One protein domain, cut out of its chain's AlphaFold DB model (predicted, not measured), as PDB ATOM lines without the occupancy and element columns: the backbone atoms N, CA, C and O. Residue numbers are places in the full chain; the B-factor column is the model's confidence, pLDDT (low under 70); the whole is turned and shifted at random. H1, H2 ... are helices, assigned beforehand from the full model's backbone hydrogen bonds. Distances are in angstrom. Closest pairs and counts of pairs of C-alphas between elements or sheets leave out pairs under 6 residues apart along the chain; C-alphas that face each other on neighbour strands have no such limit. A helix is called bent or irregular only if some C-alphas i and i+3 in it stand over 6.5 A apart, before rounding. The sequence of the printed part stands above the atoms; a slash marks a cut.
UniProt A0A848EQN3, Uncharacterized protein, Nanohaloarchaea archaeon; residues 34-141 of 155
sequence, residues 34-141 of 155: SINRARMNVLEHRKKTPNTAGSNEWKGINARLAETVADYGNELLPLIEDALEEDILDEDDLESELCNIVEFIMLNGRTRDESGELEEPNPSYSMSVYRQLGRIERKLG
ATOM      1  N   SER A  34     -35.377  24.191  16.240       90.75
ATOM      2  CA  SER A  34     -34.618  23.463  17.268       90.75
ATOM      3  C   SER A  34     -35.518  22.554  18.105       90.75
ATOM      4  O   SER A  34     -35.238  21.359  18.223       90.75
ATOM      5  N   ILE A  35     -36.647  23.088  18.587       92.88
ATOM      6  CA  ILE A  35     -37.651  22.354  19.370       92.88
ATOM      7  C   ILE A  35     -38.168  21.147  18.577       92.88
ATOM      8  O   ILE A  35     -38.115  20.009  19.050       92.88
ATOM      9  N   ASN A  36     -38.582  21.365  17.326       90.31
ATOM     10  CA  ASN A  36     -39.082  20.290  16.472       90.31
ATOM     11  C   ASN A  36     -38.015  19.233  16.171       90.31
ATOM     12  O   ASN A  36     -38.306  18.036  16.189       90.31
ATOM     13  N   ARG A  37     -36.764  19.645  15.941       92.38
ATOM     14  CA  ARG A  37     -35.648  18.712  15.754       92.38
ATOM     15  C   ARG A  37     -35.433  17.845  16.994       92.38
ATOM     16  O   ARG A  37     -35.291  16.631  16.853       92.38
ATOM     17  N   ALA A  38     -35.439  18.436  18.188       94.94
ATOM     18  CA  ALA A  38     -35.281  17.699  19.439       94.94
ATOM     19  C   ALA A  38     -36.443  16.714  19.662       94.94
ATOM     20  O   ALA A  38     -36.218  15.529  19.915       94.94
ATOM     21  N   ARG A  39     -37.686  17.153  19.428       94.50
ATOM     22  CA  ARG A  39     -38.878  16.294  19.478       94.50
ATOM     23  C   ARG A  39     -38.797  15.114  18.506       94.50
ATOM     24  O   ARG A  39     -39.157  13.987  18.859       94.50
ATOM     25  N   MET A  40     -38.335  15.356  17.280       94.31
ATOM     26  CA  MET A  40     -38.165  14.317  16.260       94.31
ATOM     27  C   MET A  40     -37.054  13.327  16.613       94.31
ATOM     28  O   MET A  40     -37.219  12.133  16.356       94.31
ATOM     29  N   ASN A  41     -35.979  13.787  17.256       94.75
ATOM     30  CA  ASN A  41     -34.888  12.931  17.719       94.75
ATOM     31  C   ASN A  41     -35.380  11.867  18.719       94.75
ATOM     32  O   ASN A  41     -35.034  10.694  18.589       94.75
ATOM     33  N   VAL A  42     -36.283  12.228  19.641       95.75
ATOM     34  CA  VAL A  42     -36.920  11.262  20.563       95.75
ATOM     35  C   VAL A  42     -37.650  10.156  19.791       95.75
ATOM     36  O   VAL A  42     -37.508   8.962  20.074       95.75
ATOM     37  N   LEU A  43     -38.441  10.539  18.783       93.31
ATOM     38  CA  LEU A  43     -39.202   9.590  17.967       93.31
ATOM     39  C   LEU A  43     -38.288   8.700  17.123       93.31
ATOM     40  O   LEU A  43     -38.565   7.511  16.957       93.31
ATOM     41  N   GLU A  44     -37.211   9.262  16.584       93.25
ATOM     42  CA  GLU A  44     -36.210   8.525  15.822       93.25
ATOM     43  C   GLU A  44     -35.476   7.505  16.699       93.25
ATOM     44  O   GLU A  44     -35.360   6.341  16.307       93.25
ATOM     45  N   HIS A  45     -35.064   7.892  17.910       92.81
ATOM     46  CA  HIS A  45     -34.429   6.985  18.869       92.81
ATOM     47  C   HIS A  45     -35.351   5.818  19.235       92.81
ATOM     48  O   HIS A  45     -34.949   4.652  19.197       92.81
ATOM     49  N   ARG A  46     -36.639   6.100  19.469       90.38
ATOM     50  CA  ARG A  46     -37.646   5.059  19.719       90.38
ATOM     51  C   ARG A  46     -37.826   4.118  18.525       90.38
ATOM     52  O   ARG A  46     -37.944   2.913  18.720       90.38
ATOM     53  N   LYS A  47     -37.831   4.636  17.292       90.94
ATOM     54  CA  LYS A  47     -37.934   3.812  16.070       90.94
ATOM     55  C   LYS A  47     -36.711   2.918  15.859       90.94
ATOM     56  O   LYS A  47     -36.855   1.816  15.339       90.94
ATOM     57  N   LYS A  48     -35.523   3.389  16.244       90.88
ATOM     58  CA  LYS A  48     -34.254   2.650  16.139       90.88
ATOM     59  C   LYS A  48     -34.005   1.696  17.309       90.88
ATOM     60  O   LYS A  48     -33.040   0.934  17.265       90.88
ATOM     61  N   THR A  49     -34.842   1.734  18.345       89.38
ATOM     62  CA  THR A  49     -34.719   0.852  19.507       89.38
ATOM     63  C   THR A  49     -34.895  -0.608  19.066       89.38
ATOM     64  O   THR A  49     -35.906  -0.934  18.440       89.38
ATOM     65  N   PRO A  50     -33.931  -1.503  19.349       90.25
ATOM     66  CA  PRO A  50     -34.024  -2.903  18.949       90.25
ATOM     67  C   PRO A  50     -35.148  -3.627  19.701       90.25
ATOM     68  O   PRO A  50     -35.451  -3.308  20.845       90.25
ATOM     69  N   ASN A  51     -35.726  -4.666  19.092       88.69
ATOM     70  CA  ASN A  51     -36.748  -5.492  19.755       88.69
ATOM     71  C   ASN A  51     -36.171  -6.390  20.863       88.69
ATOM     72  O   ASN A  51     -36.898  -6.848  21.741       88.69
ATOM     73  N   THR A  52     -34.870  -6.676  20.803       88.88
ATOM     74  CA  THR A  52     -34.153  -7.521  21.761       88.88
ATOM     75  C   THR A  52     -32.751  -6.969  21.977       88.88
ATOM     76  O   THR A  52     -32.063  -6.672  21.002       88.88
ATOM     77  N   ALA A  53     -32.315  -6.889  23.230       90.31
ATOM     78  CA  ALA A  53     -30.970  -6.474  23.609       90.31
ATOM     79  C   ALA A  53     -30.566  -7.150  24.929       90.31
ATOM     80  O   ALA A  53     -31.423  -7.634  25.681       90.31
ATOM     81  N   GLY A  54     -29.268  -7.196  25.213       90.44
ATOM     82  CA  GLY A  54     -28.755  -7.610  26.517       90.44
ATOM     83  C   GLY A  54     -29.109  -6.605  27.621       90.44
ATOM     84  O   GLY A  54     -29.405  -5.445  27.354       90.44
ATOM     85  N   SER A  55     -29.043  -7.018  28.890       87.88
ATOM     86  CA  SER A  55     -29.400  -6.144  30.025       87.88
ATOM     87  C   SER A  55     -28.587  -4.836  30.065       87.88
ATOM     88  O   SER A  55     -29.159  -3.761  30.231       87.88
ATOM     89  N   ASN A  56     -27.272  -4.905  29.829       89.44
ATOM     90  CA  ASN A  56     -26.415  -3.713  29.778       89.44
ATOM     91  C   ASN A  56     -26.727  -2.813  28.575       89.44
ATOM     92  O   ASN A  56     -26.642  -1.591  28.678       89.44
ATOM     93  N   GLU A  57     -27.101  -3.407  27.442       91.56
ATOM     94  CA  GLU A  57     -27.495  -2.658  26.248       91.56
ATOM     95  C   GLU A  57     -28.819  -1.931  26.486       91.56
ATOM     96  O   GLU A  57     -28.917  -0.745  26.182       91.56
ATOM     97  N   TRP A  58     -29.799  -2.590  27.116       92.19
ATOM     98  CA  TRP A  58     -31.057  -1.958  27.514       92.19
ATOM     99  C   TRP A  58     -30.846  -0.765  28.433       92.19
ATOM    100  O   TRP A  58     -31.482   0.267  28.234       92.19
ATOM    101  N   LYS A  59     -29.920  -0.866  29.394       90.44
ATOM    102  CA  LYS A  59     -29.578   0.268  30.259       90.44
ATOM    103  C   LYS A  59     -29.099   1.469  29.437       90.44
ATOM    104  O   LYS A  59     -29.598   2.571  29.631       90.44
ATOM    105  N   GLY A  60     -28.189   1.253  28.487       92.56
ATOM    106  CA  GLY A  60     -27.695   2.320  27.611       92.56
ATOM    107  C   GLY A  60     -28.756   2.872  26.650       92.56
ATOM    108  O   GLY A  60     -28.785   4.072  26.394       92.56
ATOM    109  N   ILE A  61     -29.641   2.020  26.128       93.94
ATOM    110  CA  ILE A  61     -30.753   2.429  25.255       93.94
ATOM    111  C   ILE A  61     -31.735   3.329  26.011       93.94
ATOM    112  O   ILE A  61     -32.145   4.360  25.474       93.94
ATOM    113  N   ASN A  62     -32.086   2.947  27.241       93.88
ATOM    114  CA  ASN A  62     -33.028   3.683  28.081       93.88
ATOM    115  C   ASN A  62     -32.435   5.012  28.553       93.88
ATOM    116  O   ASN A  62     -33.118   6.024  28.449       93.88
ATOM    117  N   ALA A  63     -31.162   5.021  28.964       94.94
ATOM    118  CA  ALA A  63     -30.442   6.247  29.306       94.94
ATOM    119  C   ALA A  63     -30.476   7.246  28.140       94.94
ATOM    120  O   ALA A  63     -30.936   8.370  28.290       94.94
ATOM    121  N   ARG A  64     -30.131   6.795  26.925       95.69
ATOM    122  CA  ARG A  64     -30.185   7.646  25.725       95.69
ATOM    123  C   ARG A  64     -31.595   8.132  25.401       95.69
ATOM    124  O   ARG A  64     -31.759   9.255  24.948       95.69
ATOM    125  N   LEU A  65     -32.620   7.302  25.612       96.88
ATOM    126  CA  LEU A  65     -34.003   7.749  25.431       96.88
ATOM    127  C   LEU A  65     -34.319   8.884  26.409       96.88
ATOM    128  O   LEU A  65     -34.855   9.907  25.990       96.88
ATOM    129  N   ALA A  66     -33.970   8.713  27.680       97.44
ATOM    130  CA  ALA A  66     -34.185   9.717  28.708       97.44
ATOM    131  C   ALA A  66     -33.435  11.023  28.407       97.44
ATOM    132  O   ALA A  66     -34.058  12.081  28.433       97.44
ATOM    133  N   GLU A  67     -32.163  10.934  28.008       97.62
ATOM    134  CA  GLU A  67     -31.346  12.068  27.556       97.62
ATOM    135  C   GLU A  67     -32.025  12.807  26.395       97.62
ATOM    136  O   GLU A  67     -32.239  14.010  26.480       97.62
ATOM    137  N   THR A  68     -32.476  12.102  25.347       97.88
ATOM    138  CA  THR A  68     -33.146  12.767  24.211       97.88
ATOM    139  C   THR A  68     -34.454  13.457  24.601       97.88
ATOM    140  O   THR A  68     -34.816  14.473  24.006       97.88
ATOM    141  N   VAL A  69     -35.182  12.926  25.590       98.19
ATOM    142  CA  VAL A  69     -36.387  13.578  26.122       98.19
ATOM    143  C   VAL A  69     -36.013  14.803  26.955       98.19
ATOM    144  O   VAL A  69     -36.693  15.823  26.856       98.19
ATOM    145  N   ALA A  70     -34.940  14.732  27.742       98.12
ATOM    146  CA  ALA A  70     -34.438  15.867  28.503       98.12
ATOM    147  C   ALA A  70     -33.909  16.977  27.584       98.12
ATOM    148  O   ALA A  70     -34.220  18.135  27.823       98.12
ATOM    149  N   ASP A  71     -33.209  16.648  26.494       98.19
ATOM    150  CA  ASP A  71     -32.783  17.608  25.464       98.19
ATOM    151  C   ASP A  71     -33.978  18.340  24.848       98.19
ATOM    152  O   ASP A  71     -33.966  19.556  24.676       98.19
ATOM    153  N   TYR A  72     -35.047  17.599  24.556       97.88
ATOM    154  CA  TYR A  72     -36.294  18.186  24.091       97.88
ATOM    155  C   TYR A  72     -36.914  19.131  25.133       97.88
ATOM    156  O   TYR A  72     -37.315  20.243  24.791       97.88
ATOM    157  N   GLY A  73     -36.935  18.732  26.404       97.31
ATOM    158  CA  GLY A  73     -37.372  19.600  27.494       97.31
ATOM    159  C   GLY A  73     -36.488  20.839  27.676       97.31
ATOM    160  O   GLY A  73     -37.019  21.926  27.848       97.31
ATOM    161  N   ASN A  74     -35.164  20.713  27.553       97.81
ATOM    162  CA  ASN A  74     -34.209  21.827  27.617       97.81
ATOM    163  C   ASN A  74     -34.465  22.866  26.521       97.81
ATOM    164  O   ASN A  74     -34.331  24.066  26.752       97.81
ATOM    165  N   GLU A  75     -34.867  22.428  25.327       96.62
ATOM    166  CA  GLU A  75     -35.265  23.357  24.272       96.62
ATOM    167  C   GLU A  75     -36.545  24.124  24.625       96.62
ATOM    168  O   GLU A  75     -36.672  25.287  24.249       96.62
ATOM    169  N   LEU A  76     -37.473  23.517  25.363       95.75
ATOM    170  CA  LEU A  76     -38.709  24.171  25.799       95.75
ATOM    171  C   LEU A  76     -38.546  25.001  27.073       95.75
ATOM    172  O   LEU A  76     -39.332  25.920  27.270       95.75
ATOM    173  N   LEU A  77     -37.545  24.710  27.906       96.00
ATOM    174  CA  LEU A  77     -37.430  25.251  29.261       96.00
ATOM    175  C   LEU A  77     -37.535  26.785  29.342       96.00
ATOM    176  O   LEU A  77     -38.348  27.238  30.140       96.00
ATOM    177  N   PRO A  78     -36.867  27.588  28.487       94.81
ATOM    178  CA  PRO A  78     -37.024  29.045  28.541       94.81
ATOM    179  C   PRO A  78     -38.467  29.504  28.293       94.81
ATOM    180  O   PRO A  78     -38.961  30.406  28.951       94.81
ATOM    181  N   LEU A  79     -39.180  28.837  27.378       94.81
ATOM    182  CA  LEU A  79     -40.577  29.162  27.076       94.81
ATOM    183  C   LEU A  79     -41.526  28.695  28.184       94.81
ATOM    184  O   LEU A  79     -42.602  29.254  28.347       94.81
ATOM    185  N   ILE A  80     -41.144  27.648  28.921       95.88
ATOM    186  CA  ILE A  80     -41.874  27.189  30.105       95.88
ATOM    187  C   ILE A  80     -41.729  28.215  31.228       95.88
ATOM    188  O   ILE A  80     -42.726  28.551  31.854       95.88
ATOM    189  N   GLU A  81     -40.512  28.710  31.462       95.88
ATOM    190  CA  GLU A  81     -40.226  29.742  32.463       95.88
ATOM    191  C   GLU A  81     -41.026  31.018  32.173       95.88
ATOM    192  O   GLU A  81     -41.802  31.445  33.028       95.88
ATOM    193  N   ASP A  82     -40.949  31.540  30.945       95.69
ATOM    194  CA  ASP A  82     -41.718  32.717  30.520       95.69
ATOM    195  C   ASP A  82     -43.237  32.500  30.697       95.69
ATOM    196  O   ASP A  82     -43.954  33.351  31.217       95.69
ATOM    197  N   ALA A  83     -43.751  31.327  30.317       95.50
ATOM    198  CA  ALA A  83     -45.179  31.030  30.403       95.50
ATOM    199  C   ALA A  83     -45.702  30.831  31.833       95.50
ATOM    200  O   ALA A  83     -46.897  31.024  32.068       95.50
ATOM    201  N   LEU A  84     -44.845  30.443  32.781       95.75
ATOM    202  CA  LEU A  84     -45.181  30.439  34.208       95.75
ATOM    203  C   LEU A  84     -45.253  31.872  34.748       95.75
ATOM    204  O   LEU A  84     -46.143  32.180  35.534       95.75
ATOM    205  N   GLU A  85     -44.349  32.758  34.313       96.81
ATOM    206  CA  GLU A  85     -44.385  34.180  34.688       96.81
ATOM    207  C   GLU A  85     -45.625  34.902  34.132       96.81
ATOM    208  O   GLU A  85     -46.135  35.832  34.758       96.81
ATOM    209  N   GLU A  86     -46.129  34.457  32.979       96.25
ATOM    210  CA  GLU A  86     -47.320  34.999  32.311       96.25
ATOM    211  C   GLU A  86     -48.649  34.329  32.722       96.25
ATOM    212  O   GLU A  86     -49.689  34.633  32.131       96.25
ATOM    213  N   ASP A  87     -48.649  33.427  33.712       95.25
ATOM    214  CA  ASP A  87     -49.821  32.640  34.146       95.25
ATOM    215  C   ASP A  87     -50.481  31.810  33.004       95.25
ATOM    216  O   ASP A  87     -51.675  31.491  33.043       95.25
ATOM    217  N   ILE A  88     -49.721  31.458  31.958       95.19
ATOM    218  CA  ILE A  88     -50.164  30.579  30.856       95.19
ATOM    219  C   ILE A  88     -50.067  29.104  31.270       95.19
ATOM    220  O   ILE A  88     -50.916  28.289  30.888       95.19
ATOM    221  N   LEU A  89     -49.018  28.764  32.020       96.25
ATOM    222  CA  LEU A  89     -48.811  27.462  32.653       96.25
ATOM    223  C   LEU A  89     -48.933  27.599  34.171       96.25
ATOM    224  O   LEU A  89     -48.673  28.663  34.728       96.25
ATOM    225  N   ASP A  90     -49.278  26.502  34.835       96.00
ATOM    226  CA  ASP A  90     -49.245  26.378  36.292       96.00
ATOM    227  C   ASP A  90     -48.302  25.246  36.745       96.00
ATOM    228  O   ASP A  90     -47.708  24.536  35.931       96.00
ATOM    229  N   GLU A  91     -48.122  25.083  38.059       94.00
ATOM    230  CA  GLU A  91     -47.274  24.016  38.611       94.00
ATOM    231  C   GLU A  91     -47.779  22.614  38.225       94.00
ATOM    232  O   GLU A  91     -46.966  21.723  37.976       94.00
ATOM    233  N   ASP A  92     -49.098  22.425  38.103       95.69
ATOM    234  CA  ASP A  92     -49.701  21.143  37.721       95.69
ATOM    235  C   ASP A  92     -49.340  20.761  36.272       95.69
ATOM    236  O   ASP A  92     -49.216  19.579  35.939       95.69
ATOM    237  N   ASP A  93     -49.113  21.743  35.396       96.19
ATOM    238  CA  ASP A  93     -48.618  21.502  34.040       96.19
ATOM    239  C   ASP A  93     -47.194  20.954  33.994       96.19
ATOM    240  O   ASP A  93     -46.838  20.257  33.033       96.19
ATOM    241  N   LEU A  94     -46.392  21.228  35.022       96.50
ATOM    242  CA  LEU A  94     -45.024  20.731  35.152       96.50
ATOM    243  C   LEU A  94     -44.976  19.300  35.691       96.50
ATOM    244  O   LEU A  94     -43.896  18.714  35.757       96.50
ATOM    245  N   GLU A  95     -46.123  18.710  36.023       96.44
ATOM    246  CA  GLU A  95     -46.226  17.339  36.492       96.44
ATOM    247  C   GLU A  95     -46.610  16.388  35.352       96.44
ATOM    248  O   GLU A  95     -47.597  16.542  34.627       96.44
ATOM    249  N   SER A  96     -45.807  15.342  35.187       92.69
ATOM    250  CA  SER A  96     -46.196  14.156  34.432       92.69
ATOM    251  C   SER A  96     -46.849  13.133  35.366       92.69
ATOM    252  O   SER A  96     -46.813  13.259  36.585       92.69
ATOM    253  N   GLU A  97     -47.379  12.040  34.813       89.69
ATOM    254  CA  GLU A  97     -47.939  10.945  35.629       89.69
ATOM    255  C   GLU A  97     -46.927  10.319  36.608       89.69
ATOM    256  O   GLU A  97     -47.325   9.571  37.497       89.69
ATOM    257  N   LEU A  98     -45.625  10.550  36.402       90.50
ATOM    258  CA  LEU A  98     -44.553   9.838  37.096       90.50
ATOM    259  C   LEU A  98     -43.503  10.759  37.730       90.50
ATOM    260  O   LEU A  98     -42.697  10.263  38.516       90.50
ATOM    261  N   CYS A  99     -43.474  12.051  37.379       91.56
ATOM    262  CA  CYS A  99     -42.453  12.994  37.843       91.56
ATOM    263  C   CYS A  99     -42.745  14.446  37.500       91.56
ATOM    264  O   CYS A  99     -43.424  14.719  36.505       91.56
ATOM    265  N   ASN A 100     -42.045  15.329  38.208       95.12
ATOM    266  CA  ASN A 100     -41.862  16.713  37.817       95.12
ATOM    267  C   ASN A 100     -40.934  16.817  36.590       95.12
ATOM    268  O   ASN A 100     -39.856  16.215  36.535       95.12
ATOM    269  N   ILE A 101     -41.359  17.571  35.581       96.25
ATOM    270  CA  ILE A 101     -40.655  17.740  34.306       96.25
ATOM    271  C   ILE A 101     -39.370  18.540  34.482       96.25
ATOM    272  O   ILE A 101     -38.352  18.190  33.890       96.25
ATOM    273  N   VAL A 102     -39.408  19.608  35.281       96.25
ATOM    274  CA  VAL A 102     -38.255  20.491  35.478       96.25
ATOM    275  C   VAL A 102     -37.128  19.721  36.155       96.25
ATOM    276  O   VAL A 102     -35.993  19.766  35.685       96.25
ATOM    277  N   GLU A 103     -37.441  18.932  37.186       95.75
ATOM    278  CA  GLU A 103     -36.450  18.059  37.820       95.75
ATOM    279  C   GLU A 103     -35.865  17.050  36.820       95.75
ATOM    280  O   GLU A 103     -34.644  16.916  36.727       95.75
ATOM    281  N   PHE A 104     -36.708  16.389  36.020       96.88
ATOM    282  CA  PHE A 104     -36.250  15.445  34.995       96.88
ATOM    283  C   PHE A 104     -35.285  16.099  33.992       96.88
ATOM    284  O   PHE A 104     -34.258  15.510  33.647       96.88
ATOM    285  N   ILE A 105     -35.586  17.320  33.541       97.19
ATOM    286  CA  ILE A 105     -34.730  18.091  32.629       97.19
ATOM    287  C   ILE A 105     -33.402  18.441  33.308       97.19
ATOM    288  O   ILE A 105     -32.337  18.157  32.758       97.19
ATOM    289  N   MET A 106     -33.447  18.995  34.525       96.31
ATOM    290  CA  MET A 106     -32.255  19.394  35.285       96.31
ATOM    291  C   MET A 106     -31.327  18.214  35.604       96.31
ATOM    292  O   MET A 106     -30.111  18.383  35.706       96.31
ATOM    293  N   LEU A 107     -31.882  17.010  35.742       96.56
ATOM    294  CA  LEU A 107     -31.133  15.775  35.969       96.56
ATOM    295  C   LEU A 107     -30.708  15.065  34.670       96.56
ATOM    296  O   LEU A 107     -30.251  13.922  34.728       96.56
ATOM    297  N   ASN A 108     -30.817  15.724  33.510       96.31
ATOM    298  CA  ASN A 108     -30.502  15.166  32.187       96.31
ATOM    299  C   ASN A 108     -31.216  13.833  31.914       96.31
ATOM    300  O   ASN A 108     -30.644  12.894  31.365       96.31
ATOM    301  N   GLY A 109     -32.472  13.737  32.345       96.38
ATOM    302  CA  GLY A 109     -33.324  12.570  32.160       96.38
ATOM    303  C   GLY A 109     -33.167  11.482  33.218       96.38
ATOM    304  O   GLY A 109     -33.859  10.470  33.146       96.38
ATOM    305  N   ARG A 110     -32.304  11.670  34.218       95.56
ATOM    306  CA  ARG A 110     -32.177  10.742  35.352       95.56
ATOM    307  C   ARG A 110     -33.244  11.029  36.405       95.56
ATOM    308  O   ARG A 110     -33.719  12.154  36.532       95.56
ATOM    309  N   THR A 111     -33.597  10.015  37.185       93.31
ATOM    310  CA  THR A 111     -34.584  10.117  38.271       93.31
ATOM    311  C   THR A 111     -33.948   9.765  39.602       93.31
ATOM    312  O   THR A 111     -32.909   9.108  39.640       93.31
ATOM    313  N   ARG A 112     -34.554  10.210  40.704       90.94
ATOM    314  CA  ARG A 112     -34.149   9.792  42.049       90.94
ATOM    315  C   ARG A 112     -34.936   8.560  42.465       90.94
ATOM    316  O   ARG A 112     -36.160   8.555  42.353       90.94
ATOM    317  N   ASP A 113     -34.233   7.544  42.950       88.62
ATOM    318  CA  ASP A 113     -34.866   6.393  43.586       88.62
ATOM    319  C   ASP A 113     -35.343   6.729  45.016       88.62
ATOM    320  O   ASP A 113     -35.172   7.846  45.513       88.62
ATOM    321  N   GLU A 114     -35.931   5.751  45.712       87.94
ATOM    322  CA  GLU A 114     -36.399   5.914  47.099       87.94
ATOM    323  C   GLU A 114     -35.275   6.293  48.086       87.94
ATOM    324  O   GLU A 114     -35.545   6.838  49.157       87.94
ATOM    325  N   SER A 115     -34.015   6.008  47.740       91.12
ATOM    326  CA  SER A 115     -32.835   6.363  48.535       91.12
ATOM    327  C   SER A 115     -32.248   7.734  48.176       91.12
ATOM    328  O   SER A 115     -31.373   8.232  48.887       91.12
ATOM    329  N   GLY A 116     -32.761   8.375  47.120       89.25
ATOM    330  CA  GLY A 116     -32.294   9.656  46.595       89.25
ATOM    331  C   GLY A 116     -31.139   9.546  45.594       89.25
ATOM    332  O   GLY A 116     -30.648  10.585  45.133       89.25
ATOM    333  N   GLU A 117     -30.717   8.325  45.254       93.12
ATOM    334  CA  GLU A 117     -29.661   8.049  44.280       93.12
ATOM    335  C   GLU A 117     -30.175   8.244  42.852       93.12
ATOM    336  O   GLU A 117     -31.345   8.013  42.548       93.12
ATOM    337  N   LEU A 118     -29.286   8.690  41.961       92.75
ATOM    338  CA  LEU A 118     -29.648   8.943  40.569       92.75
ATOM    339  C   LEU A 118     -29.628   7.652  39.750       92.75
ATOM    340  O   LEU A 118     -28.572   7.032  39.571       92.75
ATOM    341  N   GLU A 119     -30.755   7.319  39.138       92.50
ATOM    342  CA  GLU A 119     -30.916   6.151  38.281       92.50
ATOM    343  C   GLU A 119     -31.443   6.494  36.886       92.50
ATOM    344  O   GLU A 119     -31.925   7.594  36.616       92.50
ATOM    345  N   GLU A 120     -31.297   5.525  35.982       91.62
ATOM    346  CA  GLU A 120     -31.844   5.624  34.635       91.62
ATOM    347  C   GLU A 120     -33.311   5.202  34.665       91.62
ATOM    348  O   GLU A 120     -33.603   4.072  35.078       91.62
ATOM    349  N   PRO A 121     -34.234   6.050  34.198       91.56
ATOM    350  CA  PRO A 121     -35.639   5.713  34.222       91.56
ATOM    351  C   PRO A 121     -35.953   4.566  33.260       91.56
ATOM    352  O   PRO A 121     -35.289   4.330  32.244       91.56
ATOM    353  N   ASN A 122     -37.055   3.873  33.537       90.56
ATOM    354  CA  ASN A 122     -37.635   2.983  32.542       90.56
ATOM    355  C   ASN A 122     -38.220   3.792  31.356       90.56
ATOM    356  O   ASN A 122     -38.596   4.956  31.519       90.56
ATOM    357  N   PRO A 123     -38.390   3.179  30.169       92.50
ATOM    358  CA  PRO A 123     -38.895   3.889  28.992       92.50
ATOM    359  C   PRO A 123     -40.275   4.529  29.171       92.50
ATOM    360  O   PRO A 123     -40.558   5.562  28.566       92.50
ATOM    361  N   SER A 124     -41.157   3.931  29.976       92.56
ATOM    362  CA  SER A 124     -42.502   4.470  30.214       92.56
ATOM    363  C   SER A 124     -42.452   5.821  30.920       92.56
ATOM    364  O   SER A 124     -43.263   6.691  30.606       92.56
ATOM    365  N   TYR A 125     -41.479   5.999  31.811       94.88
ATOM    366  CA  TYR A 125     -41.226   7.234  32.539       94.88
ATOM    367  C   TYR A 125     -40.766   8.348  31.598       94.88
ATOM    368  O   TYR A 125     -41.438   9.372  31.495       94.88
ATOM    369  N   SER A 126     -39.723   8.106  30.796       96.56
ATOM    370  CA  SER A 126     -39.255   9.075  29.793       96.56
ATOM    371  C   SER A 126     -40.368   9.439  28.804       96.56
ATOM    372  O   SER A 126     -40.561  10.600  28.453       96.56
ATOM    373  N   MET A 127     -41.172   8.458  28.384       96.88
ATOM    374  CA  MET A 127     -42.286   8.721  27.473       96.88
ATOM    375  C   MET A 127     -43.470   9.437  28.139       96.88
ATOM    376  O   MET A 127     -44.274  10.031  27.420       96.88
ATOM    377  N   SER A 128     -43.610   9.379  29.467       96.62
ATOM    378  CA  SER A 128     -44.578  10.192  30.215       96.62
ATOM    379  C   SER A 128     -44.206  11.671  30.129       96.62
ATOM    380  O   SER A 128     -45.019  12.478  29.679       96.62
ATOM    381  N   VAL A 129     -42.938  11.991  30.411       97.56
ATOM    382  CA  VAL A 129     -42.385  13.348  30.280       97.56
ATOM    383  C   VAL A 129     -42.523  13.858  28.850       97.56
ATOM    384  O   VAL A 129     -43.075  14.931  28.636       97.56
ATOM    385  N   TYR A 130     -42.143  13.055  27.850       97.50
ATOM    386  CA  TYR A 130     -42.316  13.411  26.436       97.50
ATOM    387  C   TYR A 130     -43.759  13.820  26.089       97.50
ATOM    388  O   TYR A 130     -43.984  14.787  25.360       97.50
ATOM    389  N   ARG A 131     -44.760  13.086  26.597       96.50
ATOM    390  CA  ARG A 131     -46.176  13.403  26.347       96.50
ATOM    391  C   ARG A 131     -46.601  14.696  27.034       96.50
ATOM    392  O   ARG A 131     -47.399  15.432  26.452       96.50
ATOM    393  N   GLN A 132     -46.101  14.947  28.241       97.56
ATOM    394  CA  GLN A 132     -46.405  16.164  28.984       97.56
ATOM    395  C   GLN A 132     -45.743  17.390  28.338       97.56
ATOM    396  O   GLN A 132     -46.433  18.376  28.098       97.56
ATOM    397  N   LEU A 133     -44.494  17.283  27.876       96.88
ATOM    398  CA  LEU A 133     -43.843  18.310  27.051       96.88
ATOM    399  C   LEU A 133     -44.651  18.629  25.779       96.88
ATOM    400  O   LEU A 133     -44.881  19.791  25.461       96.88
ATOM    401  N   GLY A 134     -45.207  17.616  25.106       95.69
ATOM    402  CA  GLY A 134     -46.104  17.835  23.962       95.69
ATOM    403  C   GLY A 134     -47.482  18.432  24.316       95.69
ATOM    404  O   GLY A 134     -48.206  18.902  23.434       95.69
ATOM    405  N   ARG A 135     -47.910  18.395  25.584       95.38
ATOM    406  CA  ARG A 135     -49.085  19.149  26.067       95.38
ATOM    407  C   ARG A 135     -48.706  20.604  26.322       95.38
ATOM    408  O   ARG A 135     -49.436  21.476  25.862       95.38
ATOM    409  N   ILE A 136     -47.557  20.829  26.953       95.50
ATOM    410  CA  ILE A 136     -46.982  22.154  27.184       95.50
ATOM    411  C   ILE A 136     -46.787  22.893  25.857       95.50
ATOM    412  O   ILE A 136     -47.330  23.977  25.700       95.50
ATOM    413  N   GLU A 137     -46.164  22.277  24.844       93.81
ATOM    414  CA  GLU A 137     -46.036  22.877  23.501       93.81
ATOM    415  C   GLU A 137     -47.361  23.389  22.935       93.81
ATOM    416  O   GLU A 137     -47.413  24.449  22.318       93.81
ATOM    417  N   ARG A 138     -48.445  22.629  23.121       92.19
ATOM    418  CA  ARG A 138     -49.767  23.024  22.627       92.19
ATOM    419  C   ARG A 138     -50.340  24.199  23.410       92.19
ATOM    420  O   ARG A 138     -50.996  25.036  22.800       92.19
ATOM    421  N   LYS A 139     -50.103  24.262  24.722       92.56
ATOM    422  CA  LYS A 139     -50.489  25.409  25.558       92.56
ATOM    423  C   LYS A 139     -49.707  26.669  25.182       92.56
ATOM    424  O   LYS A 139     -50.305  27.732  25.089       92.56
ATOM    425  N   LEU A 140     -48.427  26.515  24.848       90.69
ATOM    426  CA  LEU A 140     -47.552  27.579  24.344       90.69
ATOM    427  C   LEU A 140     -47.865  28.013  22.898       90.69
ATOM    428  O   LEU A 140     -47.179  28.870  22.353       90.69
ATOM    429  N   GLY A 141     -48.856  27.402  22.238       88.94
ATOM    430  CA  GLY A 141     -49.215  27.732  20.856       88.94
ATOM    431  C   GLY A 141     -48.239  27.215  19.791       88.94
ATOM    432  O   GLY A 141     -48.415  27.518  18.622       88.94
TER     433      GLY A 141
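This is residues 34 to 141 of the 155 residues of an uncharacterized protein of Nanohaloarchaea archaeon (UniProt A0A848EQN3). Three long helical pieces, H1, H2a and H5, run side by side in a small bundle with their centres in a triangle, and H4 lies across H2a and H5 on the side away from H1. At one end H2 bends, and its second arm, H2b, leads the chain round to the short H3 near H5, while a narrow loop, residues 107 to 122, reaches out beyond H4. The printed part has 108 residues, with five named helices in the order H1, H2, H3, H4, H5 and no named strand, and its class is all helix. It is compact, with a radius of gyration of the C-alphas of 14.0 A, and flat, spanning 47 by 34 by 18 A.

H1, residues 34 to 48, touches H2a, residues 55 to 75, at a shallow tilt of 17 degrees, opposite ways. They form a helical hairpin, with the C-alphas of Ala 38 and Tyr 72 closest at 4.8 A. H2a also touches H5, residues 123 to 139, at a shallow tilt of 13 degrees, the same way, and the C-alphas of Ala 66 and Ser 126 are closest at 5.2 A. H1 and H5 are near each other, and these three form a bundle, a group of helices side by side. H2, residues 55 to 85, was assigned as one helix by its hydrogen bonds but is bent: C-alphas 75 and 78 are 7.3 A apart. Its arms H2a and H2b, residues 78 to 85, stand at a steep tilt of 58 degrees. H2b is close to but not clearly touching H5, with the C-alphas of Ile 80 and Ile 136 closest at 7.7 A. H2b is near H3, residues 91 to 94. H3 only just touches H5, with 3 pairs of C-alphas within 8 A, the closest being Asp 93 and Ile 136 at 7.1 A. H4, residues 101 to 106, touches H2a at residues 70 to 74 alone, about perpendicular at 78 degrees, with the C-alphas of Ala 70 and Ile 105 closest at 4.7 A. H4 only just touches H5, with 3 pairs of C-alphas within 8 A, Ile 101 and Val 129 being closest at 6.2 A. H1 is apart from H4, for instance. Every O i to N i+4 pair is within hydrogen-bond range in H2a, H2b and H4, against 10 of 11 in H1 and 12 of 13 in H5; H3 is too short for such a pair.

H1 begins at C-alpha 34, (-34.618, 23.463, 17.268), and is 20.8 A long. H2a is 30.6 A long and begins at C-alpha 55, (-29.400, -6.144, 30.025); H2b is 10.9 A long. H3 and H4 have 4 and 6 residues. H5 is 24.7 A long and ends at C-alpha 139, (-50.489, 25.409, 25.558).

The two C-alphas farthest apart, those of Gly 54 and Glu 86, are 46.8 A apart. The printed part has no cut. The link from H4 to H5 is long, 16 residues, and in it residues 111 to 112 pair antiparallel with 118 to 119; the link from H2 to H3 is tight. The mean pLDDT of the printed part is 94.1, and no printed residue is under 70.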